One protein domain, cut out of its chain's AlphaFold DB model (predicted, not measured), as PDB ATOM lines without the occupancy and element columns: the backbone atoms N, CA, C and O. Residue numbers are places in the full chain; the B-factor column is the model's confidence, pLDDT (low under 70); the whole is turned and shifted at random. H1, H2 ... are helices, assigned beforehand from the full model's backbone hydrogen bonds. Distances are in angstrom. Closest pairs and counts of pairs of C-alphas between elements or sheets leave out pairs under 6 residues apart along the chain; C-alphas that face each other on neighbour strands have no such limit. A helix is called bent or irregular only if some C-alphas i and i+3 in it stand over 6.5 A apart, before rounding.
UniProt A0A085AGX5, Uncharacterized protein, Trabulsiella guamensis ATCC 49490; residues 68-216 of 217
ATOM      1  N   ILE A  68      42.994   8.054 -46.327       92.50
ATOM      2  CA  ILE A  68      43.849   9.234 -46.176       92.50
ATOM      3  C   ILE A  68      43.015  10.510 -46.219       92.50
ATOM      4  O   ILE A  68      43.157  11.346 -45.330       92.50
ATOM      5  N   TYR A  69      42.132  10.649 -47.207       94.19
ATOM      6  CA  TYR A  69      41.262  11.813 -47.315       94.19
ATOM      7  C   TYR A  69      40.355  11.955 -46.092       94.19
ATOM      8  O   TYR A  69      40.271  13.047 -45.540       94.19
ATOM      9  N   GLU A  70      39.753  10.870 -45.603       94.25
ATOM     10  CA  GLU A  70      38.970  10.873 -44.360       94.25
ATOM     11  C   GLU A  70      39.795  11.382 -43.167       94.25
ATOM     12  O   GLU A  70      39.347  12.241 -42.404       94.25
ATOM     13  N   SER A  71      41.044  10.921 -43.052       94.50
ATOM     14  CA  SER A  71      41.961  11.368 -42.001       94.50
ATOM     15  C   SER A  71      42.297  12.860 -42.111       94.50
ATOM     16  O   SER A  71      42.328  13.545 -41.085       94.50
ATOM     17  N   ILE A  72      42.537  13.361 -43.329       95.25
ATOM     18  CA  ILE A  72      42.797  14.784 -43.601       95.25
ATOM     19  C   ILE A  72      41.567  15.615 -43.233       95.25
ATOM     20  O   ILE A  72      41.690  16.601 -42.513       95.25
ATOM     21  N   TYR A  73      40.371  15.206 -43.659       95.50
ATOM     22  CA  TYR A  73      39.139  15.922 -43.336       95.50
ATOM     23  C   TYR A  73      38.856  15.984 -41.845       95.50
ATOM     24  O   TYR A  73      38.408  17.021 -41.361       95.50
ATOM     25  N   LEU A  74      39.113  14.902 -41.112       96.44
ATOM     26  CA  LEU A  74      38.942  14.903 -39.666       96.44
ATOM     27  C   LEU A  74      39.866  15.934 -39.002       96.44
ATOM     28  O   LEU A  74      39.411  16.696 -38.152       96.44
ATOM     29  N   ALA A  75      41.131  16.004 -39.428       96.88
ATOM     30  CA  ALA A  75      42.079  16.996 -38.927       96.88
ATOM     31  C   ALA A  75      41.670  18.431 -39.311       96.88
ATOM     32  O   ALA A  75      41.643  19.311 -38.458       96.88
ATOM     33  N   LEU A  76      41.256  18.670 -40.561       97.12
ATOM     34  CA  LEU A  76      40.770  19.985 -40.997       97.12
ATOM     35  C   LEU A  76      39.484  20.412 -40.274       97.12
ATOM     36  O   LEU A  76      39.318  21.582 -39.951       97.12
ATOM     37  N   SER A  77      38.581  19.474 -39.985       97.56
ATOM     38  CA  SER A  77      37.362  19.729 -39.208       97.56
ATOM     39  C   SER A  77      37.687  20.138 -37.771       97.56
ATOM     40  O   SER A  77      37.090  21.067 -37.230       97.56
ATOM     41  N   ASN A  78      38.677  19.489 -37.163       97.56
ATOM     42  CA  ASN A  78      39.182  19.850 -35.844       97.56
ATOM     43  C   ASN A  78      39.833  21.238 -35.828       97.56
ATOM     44  O   ASN A  78      39.515  22.038 -34.952       97.56
ATOM     45  N   ILE A  79      40.657  21.558 -36.831       97.50
ATOM     46  CA  ILE A  79      41.212  22.907 -37.008       97.50
ATOM     47  C   ILE A  79      40.079  23.924 -37.164       97.50
ATOM     48  O   ILE A  79      40.108  24.965 -36.519       97.50
ATOM     49  N   LYS A  80      39.039  23.615 -37.949       97.50
ATOM     50  CA  LYS A  80      37.880  24.503 -38.108       97.50
ATOM     51  C   LYS A  80      37.172  24.777 -36.779       97.50
ATOM     52  O   LYS A  80      36.814  25.917 -36.533       97.50
ATOM     53  N   LYS A  81      36.991  23.771 -35.915       96.81
ATOM     54  CA  LYS A  81      36.388  23.980 -34.583       96.81
ATOM     55  C   LYS A  81      37.195  24.966 -33.745       96.81
ATOM     56  O   LYS A  81      36.601  25.814 -33.090       96.81
ATOM     57  N   TRP A  82      38.522  24.854 -33.784       96.88
ATOM     58  CA  TRP A  82      39.391  25.820 -33.124       96.88
ATOM     59  C   TRP A  82      39.266  27.208 -33.762       96.88
ATOM     60  O   TRP A  82      39.015  28.154 -33.036       96.88
ATOM     61  N   VAL A  83      39.318  27.328 -35.094       96.94
ATOM     62  CA  VAL A  83      39.148  28.616 -35.797       96.94
ATOM     63  C   VAL A  83      37.808  29.276 -35.472       96.94
ATOM     64  O   VAL A  83      37.763  30.476 -35.233       96.94
ATOM     65  N   ASP A  84      36.717  28.510 -35.446       96.69
ATOM     66  CA  ASP A  84      35.393  29.030 -35.098       96.69
ATOM     67  C   ASP A  84      35.373  29.539 -33.644       96.69
ATOM     68  O   ASP A  84      34.776  30.573 -33.353       96.69
ATOM     69  N   HIS A  85      36.032  28.831 -32.723       95.81
ATOM     70  CA  HIS A  85      36.137  29.251 -31.326       95.81
ATOM     71  C   HIS A  85      37.033  30.479 -31.145       95.81
ATOM     72  O   HIS A  85      36.647  31.412 -30.444       95.81
ATOM     73  N   GLU A  86      38.186  30.503 -31.807       94.38
ATOM     74  CA  GLU A  86      39.133  31.615 -31.790       94.38
ATOM     75  C   GLU A  86      38.491  32.869 -32.390       94.38
ATOM     76  O   GLU A  86      38.530  33.930 -31.782       94.38
ATOM     77  N   SER A  87      37.790  32.734 -33.519       94.94
ATOM     78  CA  SER A  87      37.031  33.827 -34.131       94.94
ATOM     79  C   SER A  87      36.008  34.418 -33.165       94.94
ATOM     80  O   SER A  87      35.977  35.627 -32.984       94.94
ATOM     81  N   ASN A  88      35.207  33.575 -32.507       94.75
ATOM     82  CA  ASN A  88      34.241  34.053 -31.513       94.75
ATOM     83  C   ASN A  88      34.936  34.713 -30.312       94.75
ATOM     84  O   ASN A  88      34.415  35.664 -29.737       94.75
ATOM     85  N   THR A  89      36.104  34.207 -29.918       93.69
ATOM     86  CA  THR A  89      36.902  34.784 -28.831       93.69
ATOM     87  C   THR A  89      37.408  36.170 -29.209       93.69
ATOM     88  O   THR A  89      37.327  37.089 -28.399       93.69
ATOM     89  N   ILE A  90      37.868  36.347 -30.445       93.38
ATOM     90  CA  ILE A  90      38.283  37.642 -30.983       93.38
ATOM     91  C   ILE A  90      37.098  38.614 -31.024       93.38
ATOM     92  O   ILE A  90      37.226  39.728 -30.518       93.38
ATOM     93  N   ASP A  91      35.926  38.186 -31.506       93.19
ATOM     94  CA  ASP A  91      34.712  39.017 -31.528       93.19
ATOM     95  C   ASP A  91      34.348  39.549 -30.131       93.19
ATOM     96  O   ASP A  91      33.992  40.719 -29.977       93.19
ATOM     97  N   LEU A  92      34.486  38.714 -29.093       93.31
ATOM     98  CA  LEU A  92      34.246  39.123 -27.704       93.31
ATOM     99  C   LEU A  92      35.217  40.216 -27.233       93.31
ATOM    100  O   LEU A  92      34.812  41.085 -26.462       93.31
ATOM    101  N   HIS A  93      36.477  40.186 -27.678       91.69
ATOM    102  CA  HIS A  93      37.477  41.200 -27.323       91.69
ATOM    103  C   HIS A  93      37.316  42.489 -28.134       91.69
ATOM    104  O   HIS A  93      37.513  43.576 -27.592       91.69
ATOM    105  N   ILE A  94      36.936  42.380 -29.409       90.75
ATOM    106  CA  ILE A  94      36.771  43.522 -30.315       90.75
ATOM    107  C   ILE A  94      35.500  44.319 -29.986       90.75
ATOM    108  O   ILE A  94      35.514  45.550 -30.057       90.75
ATOM    109  N   ALA A  95      34.404  43.659 -29.592       91.38
ATOM    110  CA  ALA A  95      33.109  44.322 -29.406       91.38
ATOM    111  C   ALA A  95      33.131  45.508 -28.410       91.38
ATOM    112  O   ALA A  95      32.616  46.573 -28.763       91.38
ATOM    113  N   PRO A  96      33.737  45.411 -27.206       92.50
ATOM    114  CA  PRO A  96      33.882  46.565 -26.318       92.50
ATOM    115  C   PRO A  96      34.690  47.709 -26.940       92.50
ATOM    116  O   PRO A  96      34.338  48.867 -26.753       92.50
ATOM    117  N   GLN A  97      35.741  47.403 -27.699       88.12
ATOM    118  CA  GLN A  97      36.610  48.433 -28.272       88.12
ATOM    119  C   GLN A  97      35.955  49.207 -29.403       88.12
ATOM    120  O   GLN A  97      36.085  50.425 -29.476       88.12
ATOM    121  N   GLN A  98      35.198  48.521 -30.256       88.75
ATOM    122  CA  GLN A  98      34.406  49.189 -31.287       88.75
ATOM    123  C   GLN A  98      33.410  50.170 -30.659       88.75
ATOM    124  O   GLN A  98      33.245  51.285 -31.147       88.75
ATOM    125  N   LEU A  99      32.781  49.776 -29.545       91.00
ATOM    126  CA  LEU A  99      31.868  50.637 -28.792       91.00
ATOM    127  C   LEU A  99      32.583  51.828 -28.140       91.00
ATOM    128  O   LEU A  99      32.036  52.926 -28.157       91.00
ATOM    129  N   GLU A 100      33.799  51.642 -27.620       89.50
ATOM    130  CA  GLU A 100      34.635  52.748 -27.126       89.50
ATOM    131  C   GLU A 100      34.982  53.737 -28.241       89.50
ATOM    132  O   GLU A 100      34.788  54.935 -28.063       89.50
ATOM    133  N   GLY A 101      35.374  53.250 -29.421       87.00
ATOM    134  CA  GLY A 101      35.670  54.110 -30.571       87.00
ATOM    135  C   GLY A 101      34.473  54.947 -31.044       87.00
ATOM    136  O   GLY A 101      34.655  56.064 -31.525       87.00
ATOM    137  N   PHE A 102      33.235  54.462 -30.875       86.94
ATOM    138  CA  PHE A 102      32.041  55.271 -31.151       86.94
ATOM    139  C   PHE A 102      31.849  56.407 -30.138       86.94
ATOM    140  O   PHE A 102      31.393  57.479 -30.529       86.94
ATOM    141  N   LEU A 103      32.210  56.203 -28.867       86.81
ATOM    142  CA  LEU A 103      32.094  57.230 -27.821       86.81
ATOM    143  C   LEU A 103      33.109  58.369 -27.980       86.81
ATOM    144  O   LEU A 103      32.877  59.460 -27.469       86.81
ATOM    145  N   ASP A 104      34.192  58.150 -28.727       79.31
ATOM    146  CA  ASP A 104      35.156  59.201 -29.078       79.31
ATOM    147  C   ASP A 104      34.625  60.175 -30.154       79.31
ATOM    148  O   ASP A 104      35.287  61.157 -30.500       79.31
ATOM    149  N   SER A 105      33.426  59.927 -30.696       82.00
ATOM    150  CA  SER A 105      32.767  60.776 -31.694       82.00
ATOM    151  C   SER A 105      31.775  61.755 -31.055       82.00
ATOM    152  O   SER A 105      31.148  61.452 -30.045       82.00
ATOM    153  N   GLU A 106      31.560  62.920 -31.679       82.56
ATOM    154  CA  GLU A 106      30.472  63.823 -31.273       82.56
ATOM    155  C   GLU A 106      29.111  63.186 -31.604       82.56
ATOM    156  O   GLU A 106      28.670  63.190 -32.757       82.56
ATOM    157  N   LEU A 107      28.457  62.626 -30.585       86.19
ATOM    158  CA  LEU A 107      27.155  61.967 -30.683       86.19
ATOM    159  C   LEU A 107      26.056  62.773 -29.965       86.19
ATOM    160  O   LEU A 107      26.335  63.500 -29.009       86.19
ATOM    161  N   PRO A 108      24.786  62.652 -30.392       90.88
ATOM    162  CA  PRO A 108      23.646  63.089 -29.591       90.88
ATOM    163  C   PRO A 108      23.600  62.370 -28.231       90.88
ATOM    164  O   PRO A 108      23.912  61.187 -28.144       90.88
ATOM    165  N   GLU A 109      23.132  63.055 -27.183       86.69
ATOM    166  CA  GLU A 109      23.107  62.530 -25.801       86.69
ATOM    167  C   GLU A 109      22.341  61.198 -25.663       86.69
ATOM    168  O   GLU A 109      22.754  60.309 -24.918       86.69
ATOM    169  N   GLU A 110      21.237  61.030 -26.400       87.06
ATOM    170  CA  GLU A 110      20.460  59.781 -26.402       87.06
ATOM    171  C   GLU A 110      21.260  58.603 -26.987       87.06
ATOM    172  O   GLU A 110      21.222  57.496 -26.442       87.06
ATOM    173  N   ASP A 111      22.026  58.850 -28.053       88.94
ATOM    174  CA  ASP A 111      22.871  57.841 -28.694       88.94
ATOM    175  C   ASP A 111      24.085  57.513 -27.814       88.94
ATOM    176  O   ASP A 111      24.428  56.344 -27.645       88.94
ATOM    177  N   GLU A 112      24.693  58.518 -27.179       90.62
ATOM    178  CA  GLU A 112      25.807  58.335 -26.242       90.62
ATOM    179  C   GLU A 112      25.403  57.451 -25.049       90.62
ATOM    180  O   GLU A 112      26.094  56.479 -24.726       90.62
ATOM    181  N   GLN A 113      24.244  57.716 -24.429       92.00
ATOM    182  CA  GLN A 113      23.723  56.890 -23.333       92.00
ATOM    183  C   GLN A 113      23.441  55.450 -23.777       92.00
ATOM    184  O   GLN A 113      23.745  54.500 -23.043       92.00
ATOM    185  N   TYR A 114      22.882  55.273 -24.977       92.69
ATOM    186  CA  TYR A 114      22.646  53.951 -25.545       92.69
ATOM    187  C   TYR A 114      23.962  53.187 -25.751       92.69
ATOM    188  O   TYR A 114      24.104  52.077 -25.230       92.69
ATOM    189  N   ILE A 115      24.950  53.784 -26.423       93.56
ATOM    190  CA  ILE A 115      26.257  53.159 -26.676       93.56
ATOM    191  C   ILE A 115      26.987  52.850 -25.367       93.56
ATOM    192  O   ILE A 115      27.517  51.748 -25.212       93.56
ATOM    193  N   TYR A 116      26.947  53.751 -24.382       93.88
ATOM    194  CA  TYR A 116      27.528  53.495 -23.065       93.88
ATOM    195  C   TYR A 116      26.895  52.270 -22.391       93.88
ATOM    196  O   TYR A 116      27.602  51.427 -21.833       93.88
ATOM    197  N   SER A 117      25.570  52.116 -22.476       94.81
ATOM    198  CA  SER A 117      24.884  50.941 -21.926       94.81
ATOM    199  C   SER A 117      25.308  49.638 -22.619       94.81
ATOM    200  O   SER A 117      25.559  48.636 -21.945       94.81
ATOM    201  N   GLN A 118      25.470  49.666 -23.946       95.81
ATOM    202  CA  GLN A 118      25.953  48.532 -24.735       95.81
ATOM    203  C   GLN A 118      27.408  48.191 -24.397       95.81
ATOM    204  O   GLN A 118      27.746  47.015 -24.274       95.81
ATOM    205  N   LEU A 119      28.258  49.200 -24.184       96.12
ATOM    206  CA  LEU A 119      29.653  49.016 -23.788       96.12
ATOM    207  C   LEU A 119      29.763  48.277 -22.452       96.12
ATOM    208  O   LEU A 119      30.543  47.333 -22.328       96.12
ATOM    209  N   GLN A 120      28.965  48.672 -21.455       96.38
ATOM    210  CA  GLN A 120      28.951  47.993 -20.155       96.38
ATOM    211  C   GLN A 120      28.490  46.537 -20.282       96.38
ATOM    212  O   GLN A 120      29.096  45.648 -19.684       96.38
ATOM    213  N   GLN A 121      27.466  46.272 -21.103       96.12
ATOM    214  CA  GLN A 121      27.014  44.905 -21.378       96.12
ATOM    215  C   GLN A 121      28.101  44.069 -22.065       96.12
ATOM    216  O   GLN A 121      28.344  42.941 -21.644       96.12
ATOM    217  N   ALA A 122      28.786  44.619 -23.071       95.75
ATOM    218  CA  ALA A 122      29.860  43.929 -23.783       95.75
ATOM    219  C   ALA A 122      31.049  43.615 -22.859       95.75
ATOM    220  O   ALA A 122      31.544  42.488 -22.854       95.75
ATOM    221  N   LYS A 123      31.460  44.571 -22.010       96.31
ATOM    222  CA  LYS A 123      32.507  44.361 -20.993       96.31
ATOM    223  C   LYS A 123      32.122  43.275 -19.991       96.31
ATOM    224  O   LYS A 123      32.927  42.388 -19.715       96.31
ATOM    225  N   GLN A 124      30.887  43.308 -19.492       96.50
ATOM    226  CA  GLN A 124      30.387  42.292 -18.569       96.50
ATOM    227  C   GLN A 124      30.317  40.912 -19.235       96.50
ATOM    228  O   GLN A 124      30.695  39.914 -18.625       96.50
ATOM    229  N   GLN A 125      29.844  40.838 -20.481       95.50
ATOM    230  CA  GLN A 125      29.793  39.591 -21.236       95.50
ATOM    231  C   GLN A 125      31.194  39.007 -21.436       95.50
ATOM    232  O   GLN A 125      31.373  37.807 -21.219       95.50
ATOM    233  N   LEU A 126      32.173  39.837 -21.810       95.31
ATOM    234  CA  LEU A 126      33.571  39.432 -21.942       95.31
ATOM    235  C   LEU A 126      34.100  38.866 -20.619       95.31
ATOM    236  O   LEU A 126      34.577  37.736 -20.591       95.31
ATOM    237  N   GLU A 127      33.953  39.603 -19.515       96.06
ATOM    238  CA  GLU A 127      34.428  39.182 -18.192       96.06
ATOM    239  C   GLU A 127      33.794  37.854 -17.744       96.06
ATOM    240  O   GLU A 127      34.501  36.921 -17.365       96.06
ATOM    241  N   VAL A 128      32.466  37.735 -17.841       96.06
ATOM    242  CA  VAL A 128      31.733  36.521 -17.446       96.06
ATOM    243  C   VAL A 128      32.108  35.329 -18.325       96.06
ATOM    244  O   VAL A 128      32.291  34.226 -17.811       96.06
ATOM    245  N   THR A 129      32.229  35.532 -19.640       94.44
ATOM    246  CA  THR A 129      32.551  34.449 -20.580       94.44
ATOM    247  C   THR A 129      33.979  33.962 -20.361       94.44
ATOM    248  O   THR A 129      34.178  32.773 -20.111       94.44
ATOM    249  N   MET A 130      34.957  34.874 -20.355       93.00
ATOM    250  CA  MET A 130      36.385  34.566 -20.190       93.00
ATOM    251  C   MET A 130      36.722  34.029 -18.792       93.00
ATOM    252  O   MET A 130      37.631  33.210 -18.629       93.00
ATOM    253  N   GLY A 131      35.988  34.479 -17.772       93.25
ATOM    254  CA  GLY A 131      36.121  34.005 -16.395       93.25
ATOM    255  C   GLY A 131      35.430  32.667 -16.126       93.25
ATOM    256  O   GLY A 131      35.601  32.102 -15.044       93.25
ATOM    257  N   SER A 132      34.640  32.146 -17.070       96.56
ATOM    258  CA  SER A 132      33.930  30.884 -16.871       96.56
ATOM    259  C   SER A 132      34.871  29.674 -17.025       96.56
ATOM    260  O   SER A 132      35.620  29.598 -18.002       96.56
ATOM    261  N   PRO A 133      34.812  28.679 -16.114       95.44
ATOM    262  CA  PRO A 133      35.611  27.458 -16.244       95.44
ATOM    263  C   PRO A 133      35.334  26.683 -17.541       95.44
ATOM    264  O   PRO A 133      36.258  26.137 -18.131       95.44
ATOM    265  N   ASP A 134      34.079  26.675 -18.008       94.94
ATOM    266  CA  ASP A 134      33.678  26.006 -19.258       94.94
ATOM    267  C   ASP A 134      34.359  26.626 -20.486       94.94
ATOM    268  O   ASP A 134      34.796  25.906 -21.383       94.94
ATOM    269  N   PHE A 135      34.487  27.956 -20.529       94.00
ATOM    270  CA  PHE A 135      35.193  28.627 -21.616       94.00
ATOM    271  C   PHE A 135      36.690  28.312 -21.592       94.00
ATOM    272  O   PHE A 135      37.252  27.961 -22.625       94.00
ATOM    273  N   GLN A 136      37.323  28.377 -20.418       93.56
ATOM    274  CA  GLN A 136      38.752  28.083 -20.265       93.56
ATOM    275  C   GLN A 136      39.075  26.635 -20.656       93.56
ATOM    276  O   GLN A 136      39.999  26.399 -21.433       93.56
ATOM    277  N   GLU A 137      38.259  25.675 -20.208       95.00
ATOM    278  CA  GLU A 137      38.393  24.266 -20.589       95.00
ATOM    279  C   GLU A 137      38.243  24.075 -22.107       95.00
ATOM    280  O   GLU A 137      39.019  23.345 -22.730       95.00
ATOM    281  N   LYS A 138      37.275  24.754 -22.738       94.44
ATOM    282  CA  LYS A 138      37.092  24.712 -24.198       94.44
ATOM    283  C   LYS A 138      38.266  25.324 -24.951       94.44
ATOM    284  O   LYS A 138      38.705  24.705 -25.922       94.44
ATOM    285  N   GLN A 139      38.782  26.470 -24.510       93.44
ATOM    286  CA  GLN A 139      39.930  27.133 -25.133       93.44
ATOM    287  C   GLN A 139      41.152  26.211 -25.110       93.44
ATOM    288  O   GLN A 139      41.756  25.954 -26.153       93.44
ATOM    289  N   GLU A 140      41.478  25.642 -23.945       94.25
ATOM    290  CA  GLU A 140      42.597  24.705 -23.797       94.25
ATOM    291  C   GLU A 140      42.411  23.453 -24.665       94.25
ATOM    292  O   GLU A 140      43.321  23.044 -25.392       94.25
ATOM    293  N   ASN A 141      41.218  22.855 -24.632       96.56
ATOM    294  CA  ASN A 141      40.922  21.647 -25.391       96.56
ATOM    295  C   ASN A 141      40.971  21.885 -26.907       96.56
ATOM    296  O   ASN A 141      41.554  21.085 -27.639       96.56
ATOM    297  N   TYR A 142      40.387  22.977 -27.404       96.38
ATOM    298  CA  TYR A 142      40.421  23.287 -28.831       96.38
ATOM    299  C   TYR A 142      41.817  23.667 -29.305       96.38
ATOM    300  O   TYR A 142      42.203  23.227 -30.387       96.38
ATOM    301  N   HIS A 143      42.594  24.395 -28.502       94.00
ATOM    302  CA  HIS A 143      43.989  24.671 -28.829       94.00
ATOM    303  C   HIS A 143      44.808  23.376 -28.917       94.00
ATOM    304  O   HIS A 143      45.518  23.149 -29.897       94.00
ATOM    305  N   LYS A 144      44.643  22.462 -27.953       96.00
ATOM    306  CA  LYS A 144      45.279  21.140 -27.996       96.00
ATOM    307  C   LYS A 144      44.887  20.356 -29.253       96.00
ATOM    308  O   LYS A 144      45.754  19.859 -29.966       96.00
ATOM    309  N   ILE A 145      43.588  20.278 -29.549       95.38
ATOM    310  CA  ILE A 145      43.062  19.594 -30.738       95.38
ATOM    311  C   ILE A 145      43.614  20.216 -32.028       95.38
ATOM    312  O   ILE A 145      43.876  19.487 -32.989       95.38
ATOM    313  N   PHE A 146      43.790  21.537 -32.072       95.69
ATOM    314  CA  PHE A 146      44.402  22.239 -33.196       95.69
ATOM    315  C   PHE A 146      45.852  21.797 -33.409       95.69
ATOM    316  O   PHE A 146      46.176  21.339 -34.506       95.69
ATOM    317  N   VAL A 147      46.686  21.855 -32.366       93.69
ATOM    318  CA  VAL A 147      48.101  21.454 -32.435       93.69
ATOM    319  C   VAL A 147      48.229  20.000 -32.892       93.69
ATOM    320  O   VAL A 147      48.888  19.728 -33.896       93.69
ATOM    321  N   GLU A 148      47.503  19.080 -32.250       95.81
ATOM    322  CA  GLU A 148      47.497  17.656 -32.618       95.81
ATOM    323  C   GLU A 148      47.035  17.436 -34.072       95.81
ATOM    324  O   GLU A 148      47.508  16.535 -34.767       95.81
ATOM    325  N   SER A 149      46.103  18.257 -34.566       96.38
ATOM    326  CA  SER A 149      45.610  18.154 -35.942       96.38
ATOM    327  C   SER A 149      46.627  18.662 -36.965       96.38
ATOM    328  O   SER A 149      46.757  18.052 -38.028       96.38
ATOM    329  N   ILE A 150      47.367  19.732 -36.658       93.62
ATOM    330  CA  ILE A 150      48.464  20.232 -37.500       93.62
ATOM    331  C   ILE A 150      49.610  19.214 -37.562       93.62
ATOM    332  O   ILE A 150      50.097  18.906 -38.654       93.62
ATOM    333  N   GLU A 151      49.992  18.630 -36.424       92.00
ATOM    334  CA  GLU A 151      50.988  17.552 -36.364       92.00
ATOM    335  C   GLU A 151      50.549  16.356 -37.210       92.00
ATOM    336  O   GLU A 151      51.279  15.903 -38.090       92.00
ATOM    337  N   LYS A 152      49.298  15.912 -37.043       92.56
ATOM    338  CA  LYS A 152      48.743  14.792 -37.805       92.56
ATOM    339  C   LYS A 152      48.736  15.044 -39.318       92.56
ATOM    340  O   LYS A 152      48.961  14.112 -40.093       92.56
ATOM    341  N   LEU A 153      48.454  16.272 -39.759       92.75
ATOM    342  CA  LEU A 153      48.543  16.639 -41.178       92.75
ATOM    343  C   LEU A 153      49.993  16.605 -41.670       92.75
ATOM    344  O   LEU A 153      50.252  16.060 -42.741       92.75
ATOM    345  N   THR A 154      50.930  17.110 -40.870       88.25
ATOM    346  CA  THR A 154      52.369  17.096 -41.178       88.25
ATOM    347  C   THR A 154      52.898  15.666 -41.305       88.25
ATOM    348  O   THR A 154      53.544  15.325 -42.295       88.25
ATOM    349  N   ASP A 155      52.532  14.781 -40.378       87.25
ATOM    350  CA  ASP A 155      52.881  13.360 -40.436       87.25
ATOM    351  C   ASP A 155      52.314  12.680 -41.686       87.25
ATOM    352  O   ASP A 155      52.978  11.854 -42.316       87.25
ATOM    353  N   MET A 156      51.086  13.029 -42.085       87.00
ATOM    354  CA  MET A 156      50.498  12.503 -43.317       87.00
ATOM    355  C   MET A 156      51.254  12.956 -44.564       87.00
ATOM    356  O   MET A 156      51.414  12.147 -45.479       87.00
ATOM    357  N   LEU A 157      51.755  14.192 -44.594       85.00
ATOM    358  CA  LEU A 157      52.606  14.668 -45.683       85.00
ATOM    359  C   LEU A 157      53.908  13.875 -45.761       85.00
ATOM    360  O   LEU A 157      54.291  13.451 -46.844       85.00
ATOM    361  N   VAL A 158      54.544  13.574 -44.630       79.88
ATOM    362  CA  VAL A 158      55.803  12.810 -44.620       79.88
ATOM    363  C   VAL A 158      55.578  11.339 -44.984       79.88
ATOM    364  O   VAL A 158      56.257  10.787 -45.849       79.88
ATOM    365  N   ILE A 159      54.618  10.683 -44.332       77.50
ATOM    366  CA  ILE A 159      54.448   9.223 -44.406       77.50
ATOM    367  C   ILE A 159      53.695   8.814 -45.675       77.50
ATOM    368  O   ILE A 159      53.897   7.715 -46.197       77.50
ATOM    369  N   LYS A 160      52.799   9.673 -46.172       78.25
ATOM    370  CA  LYS A 160      51.838   9.321 -47.227       78.25
ATOM    371  C   LYS A 160      51.984  10.156 -48.499       78.25
ATOM    372  O   LYS A 160      51.173   9.977 -49.409       78.25
ATOM    373  N   ALA A 161      53.039  10.971 -48.612       75.31
ATOM    374  CA  ALA A 161      53.371  11.732 -49.823       75.31
ATOM    375  C   ALA A 161      53.356  10.880 -51.101       75.31
ATOM    376  O   ALA A 161      52.912  11.346 -52.139       75.31
ATOM    377  N   PHE A 162      53.789   9.616 -51.039       74.12
ATOM    378  CA  PHE A 162      53.829   8.747 -52.223       74.12
ATOM    379  C   PHE A 162      52.439   8.333 -52.749       74.12
ATOM    380  O   PHE A 162      52.331   7.877 -53.886       74.12
ATOM    381  N   ILE A 163      51.386   8.448 -51.925       80.81
ATOM    382  CA  ILE A 163      49.990   8.155 -52.303       80.81
ATOM    383  C   ILE A 163      49.217   9.446 -52.598       80.81
ATOM    384  O   ILE A 163      48.327   9.442 -53.455       80.81
ATOM    385  N   LEU A 164      49.535  10.521 -51.875       80.38
ATOM    386  CA  LEU A 164      48.933  11.841 -52.028       80.38
ATOM    387  C   LEU A 164      49.338  12.497 -53.352       80.38
ATOM    388  O   LEU A 164      50.434  12.286 -53.864       80.38
ATOM    389  N   SER A 165      48.454  13.325 -53.910       81.38
ATOM    390  CA  SER A 165      48.855  14.206 -55.004       81.38
ATOM    391  C   SER A 165      49.745  15.345 -54.511       81.38
ATOM    392  O   SER A 165      49.658  15.804 -53.366       81.38
ATOM    393  N   ASN A 166      50.568  15.859 -55.427       83.81
ATOM    394  CA  ASN A 166      51.348  17.075 -55.200       83.81
ATOM    395  C   ASN A 166      50.448  18.275 -54.859       83.81
ATOM    396  O   ASN A 166      50.850  19.118 -54.062       83.81
ATOM    397  N   ASP A 167      49.227  18.330 -55.410       86.75
ATOM    398  CA  ASP A 167      48.236  19.370 -55.106       86.75
ATOM    399  C   ASP A 167      47.886  19.366 -53.609       86.75
ATOM    400  O   ASP A 167      47.988  20.400 -52.950       86.75
ATOM    401  N   VAL A 168      47.543  18.198 -53.047       88.56
ATOM    402  CA  VAL A 168      47.242  18.061 -51.610       88.56
ATOM    403  C   VAL A 168      48.446  18.450 -50.758       88.56
ATOM    404  O   VAL A 168      48.287  19.159 -49.767       88.56
ATOM    405  N   SER A 169      49.643  18.028 -51.165       86.19
ATOM    406  CA  SER A 169      50.868  18.340 -50.423       86.19
ATOM    407  C   SER A 169      51.126  19.846 -50.374       86.19
ATOM    408  O   SER A 169      51.274  20.417 -49.299       86.19
ATOM    409  N   THR A 170      51.020  20.512 -51.525       87.69
ATOM    410  CA  THR A 170      51.190  21.967 -51.651       87.69
ATOM    411  C   THR A 170      50.172  22.741 -50.806       87.69
ATOM    412  O   THR A 170      50.520  23.731 -50.162       87.69
ATOM    413  N   ILE A 171      48.910  22.295 -50.787       89.12
ATOM    414  CA  ILE A 171      47.845  22.941 -50.005       89.12
ATOM    415  C   ILE A 171      48.144  22.865 -48.500       89.12
ATOM    416  O   ILE A 171      47.953  23.854 -47.789       89.12
ATOM    417  N   LEU A 172      48.596  21.706 -48.015       89.81
ATOM    418  CA  LEU A 172      48.794  21.459 -46.586       89.81
ATOM    419  C   LEU A 172      50.133  21.996 -46.052       89.81
ATOM    420  O   LEU A 172      50.172  22.457 -44.916       89.81
ATOM    421  N   GLU A 173      51.211  22.008 -46.844       86.06
ATOM    422  CA  GLU A 173      52.527  22.535 -46.423       86.06
ATOM    423  C   GLU A 173      52.483  24.025 -46.051       86.06
ATOM    424  O   GLU A 173      53.184  24.477 -45.146       86.06
ATOM    425  N   GLY A 174      51.637  24.800 -46.731       82.44
ATOM    426  CA  GLY A 174      51.447  26.219 -46.440       82.44
ATOM    427  C   GLY A 174      50.506  26.498 -45.268       82.44
ATOM    428  O   GLY A 174      50.321  27.663 -44.926       82.44
ATOM    429  N   LEU A 175      49.874  25.473 -44.690       88.19
ATOM    430  CA  LEU A 175      48.808  25.646 -43.706       88.19
ATOM    431  C   LEU A 175      49.298  26.244 -42.376       88.19
ATOM    432  O   LEU A 175      48.690  27.228 -41.958       88.19
ATOM    433  N   PRO A 176      50.378  25.746 -41.735       86.19
ATOM    434  CA  PRO A 176      50.798  26.248 -40.423       86.19
ATOM    435  C   PRO A 176      51.106  27.749 -40.441       86.19
ATOM    436  O   PRO A 176      50.552  28.495 -39.645       86.19
ATOM    437  N   LYS A 177      51.859  28.208 -41.449       84.44
ATOM    438  CA  LYS A 177      52.249  29.622 -41.604       84.44
ATOM    439  C   LYS A 177      51.073  30.589 -41.724       84.44
ATOM    440  O   LYS A 177      51.208  31.773 -41.456       84.44
ATOM    441  N   LYS A 178      49.913  30.118 -42.192       84.25
ATOM    442  CA  LYS A 178      48.720  30.968 -42.333       84.25
ATOM    443  C   LYS A 178      48.008  31.206 -40.999       84.25
ATOM    444  O   LYS A 178      47.217  32.147 -40.915       84.25
ATOM    445  N   PHE A 179      48.289  30.370 -40.000       86.88
ATOM    446  CA  PHE A 179      47.782  30.472 -38.632       86.88
ATOM    447  C   PHE A 179      48.782  31.116 -37.666       86.88
ATOM    448  O   PHE A 179      48.469  31.228 -36.485       86.88
ATOM    449  N   ASP A 180      49.954  31.548 -38.142       83.50
ATOM    450  CA  ASP A 180      50.900  32.286 -37.306       83.50
ATOM    451  C   ASP A 180      50.259  33.592 -36.822       83.50
ATOM    452  O   ASP A 180      49.559  34.286 -37.575       83.50
ATOM    453  N   ASN A 181      50.478  33.879 -35.540       74.19
ATOM    454  CA  ASN A 181      49.805  34.942 -34.813       74.19
ATOM    455  C   ASN A 181      50.661  36.212 -34.744       74.19
ATOM    456  O   ASN A 181      51.088  36.628 -33.670       74.19
ATOM    457  N   ASP A 182      50.940  36.781 -35.914       68.31
ATOM    458  CA  ASP A 182      51.726  38.007 -36.061       68.31
ATOM    459  C   ASP A 182      50.781  39.214 -36.176       68.31
ATOM    460  O   ASP A 182      50.510  39.680 -37.283       68.31
ATOM    461  N   PHE A 183      50.229  39.665 -35.046       74.06
ATOM    462  CA  PHE A 183      49.520  40.944 -34.953       74.06
ATOM    463  C   PHE A 183      50.044  41.766 -33.767       74.06
ATOM    464  O   PHE A 183      50.308  41.227 -32.689       74.06
ATOM    465  N   GLU A 184      50.202  43.070 -33.972       71.12
ATOM    466  CA  GLU A 184      50.677  44.043 -32.985       71.12
ATOM    467  C   GLU A 184      49.545  44.947 -32.468       71.12
ATOM    468  O   GLU A 184      49.636  45.457 -31.347       71.12
ATOM    469  N   ASP A 185      48.464  45.111 -33.240       77.06
ATOM    470  CA  ASP A 185      47.317  45.952 -32.893       77.06
ATOM    471  C   ASP A 185      45.942  45.318 -33.207       77.06
ATOM    472  O   ASP A 185      45.820  44.148 -33.578       77.06
ATOM    473  N   TRP A 186      44.878  46.091 -32.964       70.06
ATOM    474  CA  TRP A 186      43.485  45.649 -33.074       70.06
ATOM    475  C   TRP A 186      42.977  45.538 -34.513       70.06
ATOM    476  O   TRP A 186      42.142  44.675 -34.787       70.06
ATOM    477  N   ASP A 187      43.482  46.368 -35.428       74.44
ATOM    478  CA  ASP A 187      43.130  46.271 -36.846       74.44
ATOM    479  C   ASP A 187      43.759  44.994 -37.429       74.44
ATOM    480  O   ASP A 187      43.095  44.205 -38.109       74.44
ATOM    481  N   GLU A 188      45.007  44.708 -37.048       84.62
ATOM    482  CA  GLU A 188      45.698  43.467 -37.394       84.62
ATOM    483  C   GLU A 188      45.037  42.222 -36.773       84.62
ATOM    484  O   GLU A 188      45.048  41.148 -37.384       84.62
ATOM    485  N   LEU A 189      44.394  42.350 -35.603       86.56
ATOM    486  CA  LEU A 189      43.620  41.270 -34.980       86.56
ATOM    487  C   LEU A 189      42.380  40.890 -35.809       86.56
ATOM    488  O   LEU A 189      42.085  39.701 -35.978       86.56
ATOM    489  N   GLN A 190      41.655  41.877 -36.341       86.12
ATOM    490  CA  GLN A 190      40.491  41.627 -37.194       86.12
ATOM    491  C   GLN A 190      40.908  41.020 -38.545       86.12
ATOM    492  O   GLN A 190      40.272  40.082 -39.039       86.12
ATOM    493  N   ASP A 191      42.018  41.491 -39.116       89.50
ATOM    494  CA  ASP A 191      42.602  40.906 -40.324       89.50
ATOM    495  C   ASP A 191      43.079  39.465 -40.090       89.50
ATOM    496  O   ASP A 191      42.858  38.583 -40.931       89.50
ATOM    497  N   TYR A 192      43.687  39.189 -38.934       91.44
ATOM    498  CA  TYR A 192      44.044  37.837 -38.510       91.44
ATOM    499  C   TYR A 192      42.812  36.930 -38.435       91.44
ATOM    500  O   TYR A 192      42.803  35.859 -39.052       91.44
ATOM    501  N   GLN A 193      41.751  37.375 -37.759       93.31
ATOM    502  CA  GLN A 193      40.485  36.647 -37.653       93.31
ATOM    503  C   GLN A 193      39.924  36.291 -39.038       93.31
ATOM    504  O   GLN A 193      39.636  35.123 -39.331       93.31
ATOM    505  N   ALA A 194      39.821  37.281 -39.930       92.25
ATOM    506  CA  ALA A 194      39.339  37.073 -41.291       92.25
ATOM    507  C   ALA A 194      40.232  36.087 -42.064       92.25
ATOM    508  O   ALA A 194      39.731  35.195 -42.764       92.25
ATOM    509  N   ARG A 195      41.558  36.195 -41.906       93.06
ATOM    510  CA  ARG A 195      42.551  35.323 -42.549       93.06
ATOM    511  C   ARG A 195      42.396  33.866 -42.130       93.06
ATOM    512  O   ARG A 195      42.384  32.999 -43.011       93.06
ATOM    513  N   ILE A 196      42.282  33.569 -40.835       94.62
ATOM    514  CA  ILE A 196      42.201  32.179 -40.352       94.62
ATOM    515  C   ILE A 196      40.892  31.506 -40.788       94.62
ATOM    516  O   ILE A 196      40.915  30.360 -41.253       94.62
ATOM    517  N   VAL A 197      39.773  32.243 -40.762       96.06
ATOM    518  CA  VAL A 197      38.452  31.770 -41.215       96.06
ATOM    519  C   VAL A 197      38.449  31.498 -42.720       96.06
ATOM    520  O   VAL A 197      38.018  30.427 -43.171       96.06
ATOM    521  N   ALA A 198      38.969  32.437 -43.515       95.69
ATOM    522  CA  ALA A 198      39.071  32.275 -44.962       95.69
ATOM    523  C   ALA A 198      40.004  31.115 -45.336       95.69
ATOM    524  O   ALA A 198      39.680  30.307 -46.214       95.69
ATOM    525  N   THR A 199      41.134  30.989 -44.634       94.81
ATOM    526  CA  THR A 199      42.132  29.942 -44.869       94.81
ATOM    527  C   THR A 199      41.539  28.554 -44.679       94.81
ATOM    528  O   THR A 199      41.602  27.744 -45.607       94.81
ATOM    529  N   ILE A 200      40.934  28.267 -43.520       96.94
ATOM    530  CA  ILE A 200      40.411  26.920 -43.258       96.94
ATOM    531  C   ILE A 200      39.268  26.563 -44.214       96.94
ATOM    532  O   ILE A 200      39.186  25.434 -44.703       96.94
ATOM    533  N   THR A 201      38.433  27.546 -44.559       96.62
ATOM    534  CA  THR A 201      37.329  27.373 -45.509       96.62
ATOM    535  C   THR A 201      37.842  27.044 -46.913       96.62
ATOM    536  O   THR A 201      37.340  26.110 -47.545       96.62
ATOM    537  N   SER A 202      38.863  27.764 -47.396       95.69
ATOM    538  CA  SER A 202      39.481  27.482 -48.698       95.69
ATOM    539  C   SER A 202      40.141  26.111 -48.708       95.69
ATOM    540  O   SER A 202      39.873  25.310 -49.593       95.69
ATOM    541  N   VAL A 203      40.935  25.790 -47.686       95.50
ATOM    542  CA  VAL A 203      41.683  24.527 -47.622       95.50
ATOM    543  C   VAL A 203      40.742  23.324 -47.631       95.50
ATOM    544  O   VAL A 203      40.957  22.386 -48.396       95.50
ATOM    545  N   ILE A 204      39.654  23.355 -46.853       96.56
ATOM    546  CA  ILE A 204      38.635  22.292 -46.872       96.56
ATOM    547  C   ILE A 204      38.031  22.134 -48.273       96.56
ATOM    548  O   ILE A 204      37.848  21.011 -48.751       96.56
ATOM    549  N   LYS A 205      37.722  23.247 -48.947       96.25
ATOM    550  CA  LYS A 205      37.167  23.241 -50.305       96.25
ATOM    551  C   LYS A 205      38.158  22.666 -51.320       96.25
ATOM    552  O   LYS A 205      37.767  21.830 -52.134       96.25
ATOM    553  N   ASP A 206      39.417  23.072 -51.259       94.56
ATOM    554  CA  ASP A 206      40.443  22.684 -52.228       94.56
ATOM    555  C   ASP A 206      40.825  21.205 -52.064       94.56
ATOM    556  O   ASP A 206      40.891  20.455 -53.044       94.56
ATOM    557  N   ILE A 207      40.948  20.728 -50.819       94.25
ATOM    558  CA  ILE A 207      41.125  19.299 -50.516       94.25
ATOM    559  C   ILE A 207      39.927  18.482 -51.003       94.25
ATOM    560  O   ILE A 207      40.112  17.388 -51.542       94.25
ATOM    561  N   LYS A 208      38.705  19.019 -50.909       94.00
ATOM    562  CA  LYS A 208      37.518  18.358 -51.459       94.00
ATOM    563  C   LYS A 208      37.556  18.185 -52.959       94.00
ATOM    564  O   LYS A 208      37.246  17.100 -53.449       94.00
ATOM    565  N   GLN A 209      37.993  19.206 -53.676       93.81
ATOM    566  CA  GLN A 209      38.170  19.110 -55.120       93.81
ATOM    567  C   GLN A 209      39.271  18.108 -55.493       93.81
ATOM    568  O   GLN A 209      39.135  17.385 -56.480       93.81
ATOM    569  N   CYS A 210      40.348  18.015 -54.706       92.56
ATOM    570  CA  CYS A 210      41.377  16.989 -54.894       92.56
ATOM    571  C   CYS A 210      40.811  15.578 -54.680       92.56
ATOM    572  O   CYS A 210      40.961  14.721 -55.554       92.56
ATOM    573  N   ALA A 211      40.069  15.368 -53.590       92.75
ATOM    574  CA  ALA A 211      39.432  14.093 -53.279       92.75
ATOM    575  C   ALA A 211      38.472  13.643 -54.390       92.75
ATOM    576  O   ALA A 211      38.552  12.505 -54.844       92.75
ATOM    577  N   GLN A 212      37.610  14.541 -54.877       92.62
ATOM    578  CA  GLN A 212      36.668  14.256 -55.966       92.62
ATOM    579  C   GLN A 212      37.381  13.835 -57.256       92.62
ATOM    580  O   GLN A 212      37.030  12.824 -57.867       92.62
ATOM    581  N   ARG A 213      38.448  14.556 -57.635       91.75
ATOM    582  CA  ARG A 213      39.260  14.222 -58.816       91.75
ATOM    583  C   ARG A 213      39.947  12.863 -58.680       91.75
ATOM    584  O   ARG A 213      39.913  12.064 -59.613       91.75
ATOM    585  N   GLU A 214      40.576  12.593 -57.540       89.88
ATOM    586  CA  GLU A 214      41.365  11.374 -57.341       89.88
ATOM    587  C   GLU A 214      40.521  10.119 -57.116       89.88
ATOM    588  O   GLU A 214      40.885   9.040 -57.587       89.88
ATOM    589  N   LEU A 215      39.401  10.256 -56.405       90.75
ATOM    590  CA  LEU A 215      38.495   9.151 -56.098       90.75
ATOM    591  C   LEU A 215      37.432   8.942 -57.181       90.75
ATOM    592  O   LEU A 215      36.772   7.904 -57.161       90.75
ATOM    593  N   LYS A 216      37.322   9.874 -58.141       88.25
ATOM    594  CA  LYS A 216      36.338   9.877 -59.234       88.25
ATOM    595  C   LYS A 216      34.893   9.859 -58.717       88.25
ATOM    596  O   LYS A 216      34.088   9.044 -59.170       88.25
TER     597      LYS A 216
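This is residues 68 to 216 of the 217 residues of an uncharacterized protein of Trabulsiella guamensis ATCC 49490 (UniProt A0A085AGX5). A long rod of helices has the bent helix H1 running through most of its length: at one end H3 and H6 pack on two sides of its long arm H1a, and at the other the short arm H1b and H2 make a narrow helical hairpin. H4 bridges H3 and H6 beside the body, and the short H5 follows it there. The printed part has 149 residues with six named helices, H1 to H6 in chain order, and no named strand; its class is all helix. The whole is loose, with a radius of gyration of the C-alphas of 19.9 A and spans of 67 by 32 by 28 A.

Start with H1, residues 68 to 103, the longest helix and, with H6, residues 186 to 215, a hub touching three other helices. By its hydrogen bonds H1 was assigned as one helix, but it is bent: C-alphas 93 and 96 are 6.5 A apart, and its arms H1a, residues 68 to 93, and H1b, residues 96 to 103, stand at a steep tilt of 39 degrees. Look at Ala 75 and Ser 149, the closest C-alphas of H1a and H3, residues 133 to 160, at 4.8 A; these touch, opposite ways, at a shallow tilt of 34 degrees, only just short of steep. H6 touches H1a, opposite ways at a shallow tilt of 17 degrees, closest at the C-alphas of Ser 87 and Gln 193, 5.7 A. H3 and H6 are apart. H4, residues 166 to 173, touches H6 at a shallow tilt of 26 degrees, closest at the C-alphas of Val 168 and Ile 207, 6.3 A. H3 and H4 form a helical hairpin, closest at the C-alphas of Leu 157 and Ser 169, 6.2 A. H5, residues 175 to 178, only just touches H6, with 3 pairs of C-alphas within 8 A, the closest those of Lys 178 and Ile 196 at 6.9 A. H1b and H2, residues 109 to 130, form a helical hairpin at 12 degrees, closest at the C-alphas of Pro 96 and Ala 122, 5.4 A. Every O i to N i+4 pair is within hydrogen-bond range in H1a, H1b, H2, H3, H4 and H6; H5 is too short for such a pair.

Find C-alpha 68 at (43.849, 9.234, -46.176); from there H1a runs 37.7 A to C-alpha 93. H2 begins at C-alpha 109, (23.107, 62.530, -25.801), and is 31.5 A long. H3 is 39.4 A long; H6 runs 43.4 A to C-alpha 215 at (38.495, 9.151, -56.098).

The C-alphas of Glu 109 and Phe 162, the two farthest apart, are 67.3 A apart. The printed part has no cut and no long link. Mean pLDDT of the printed part is 90.6; residue 182 alone is under 70.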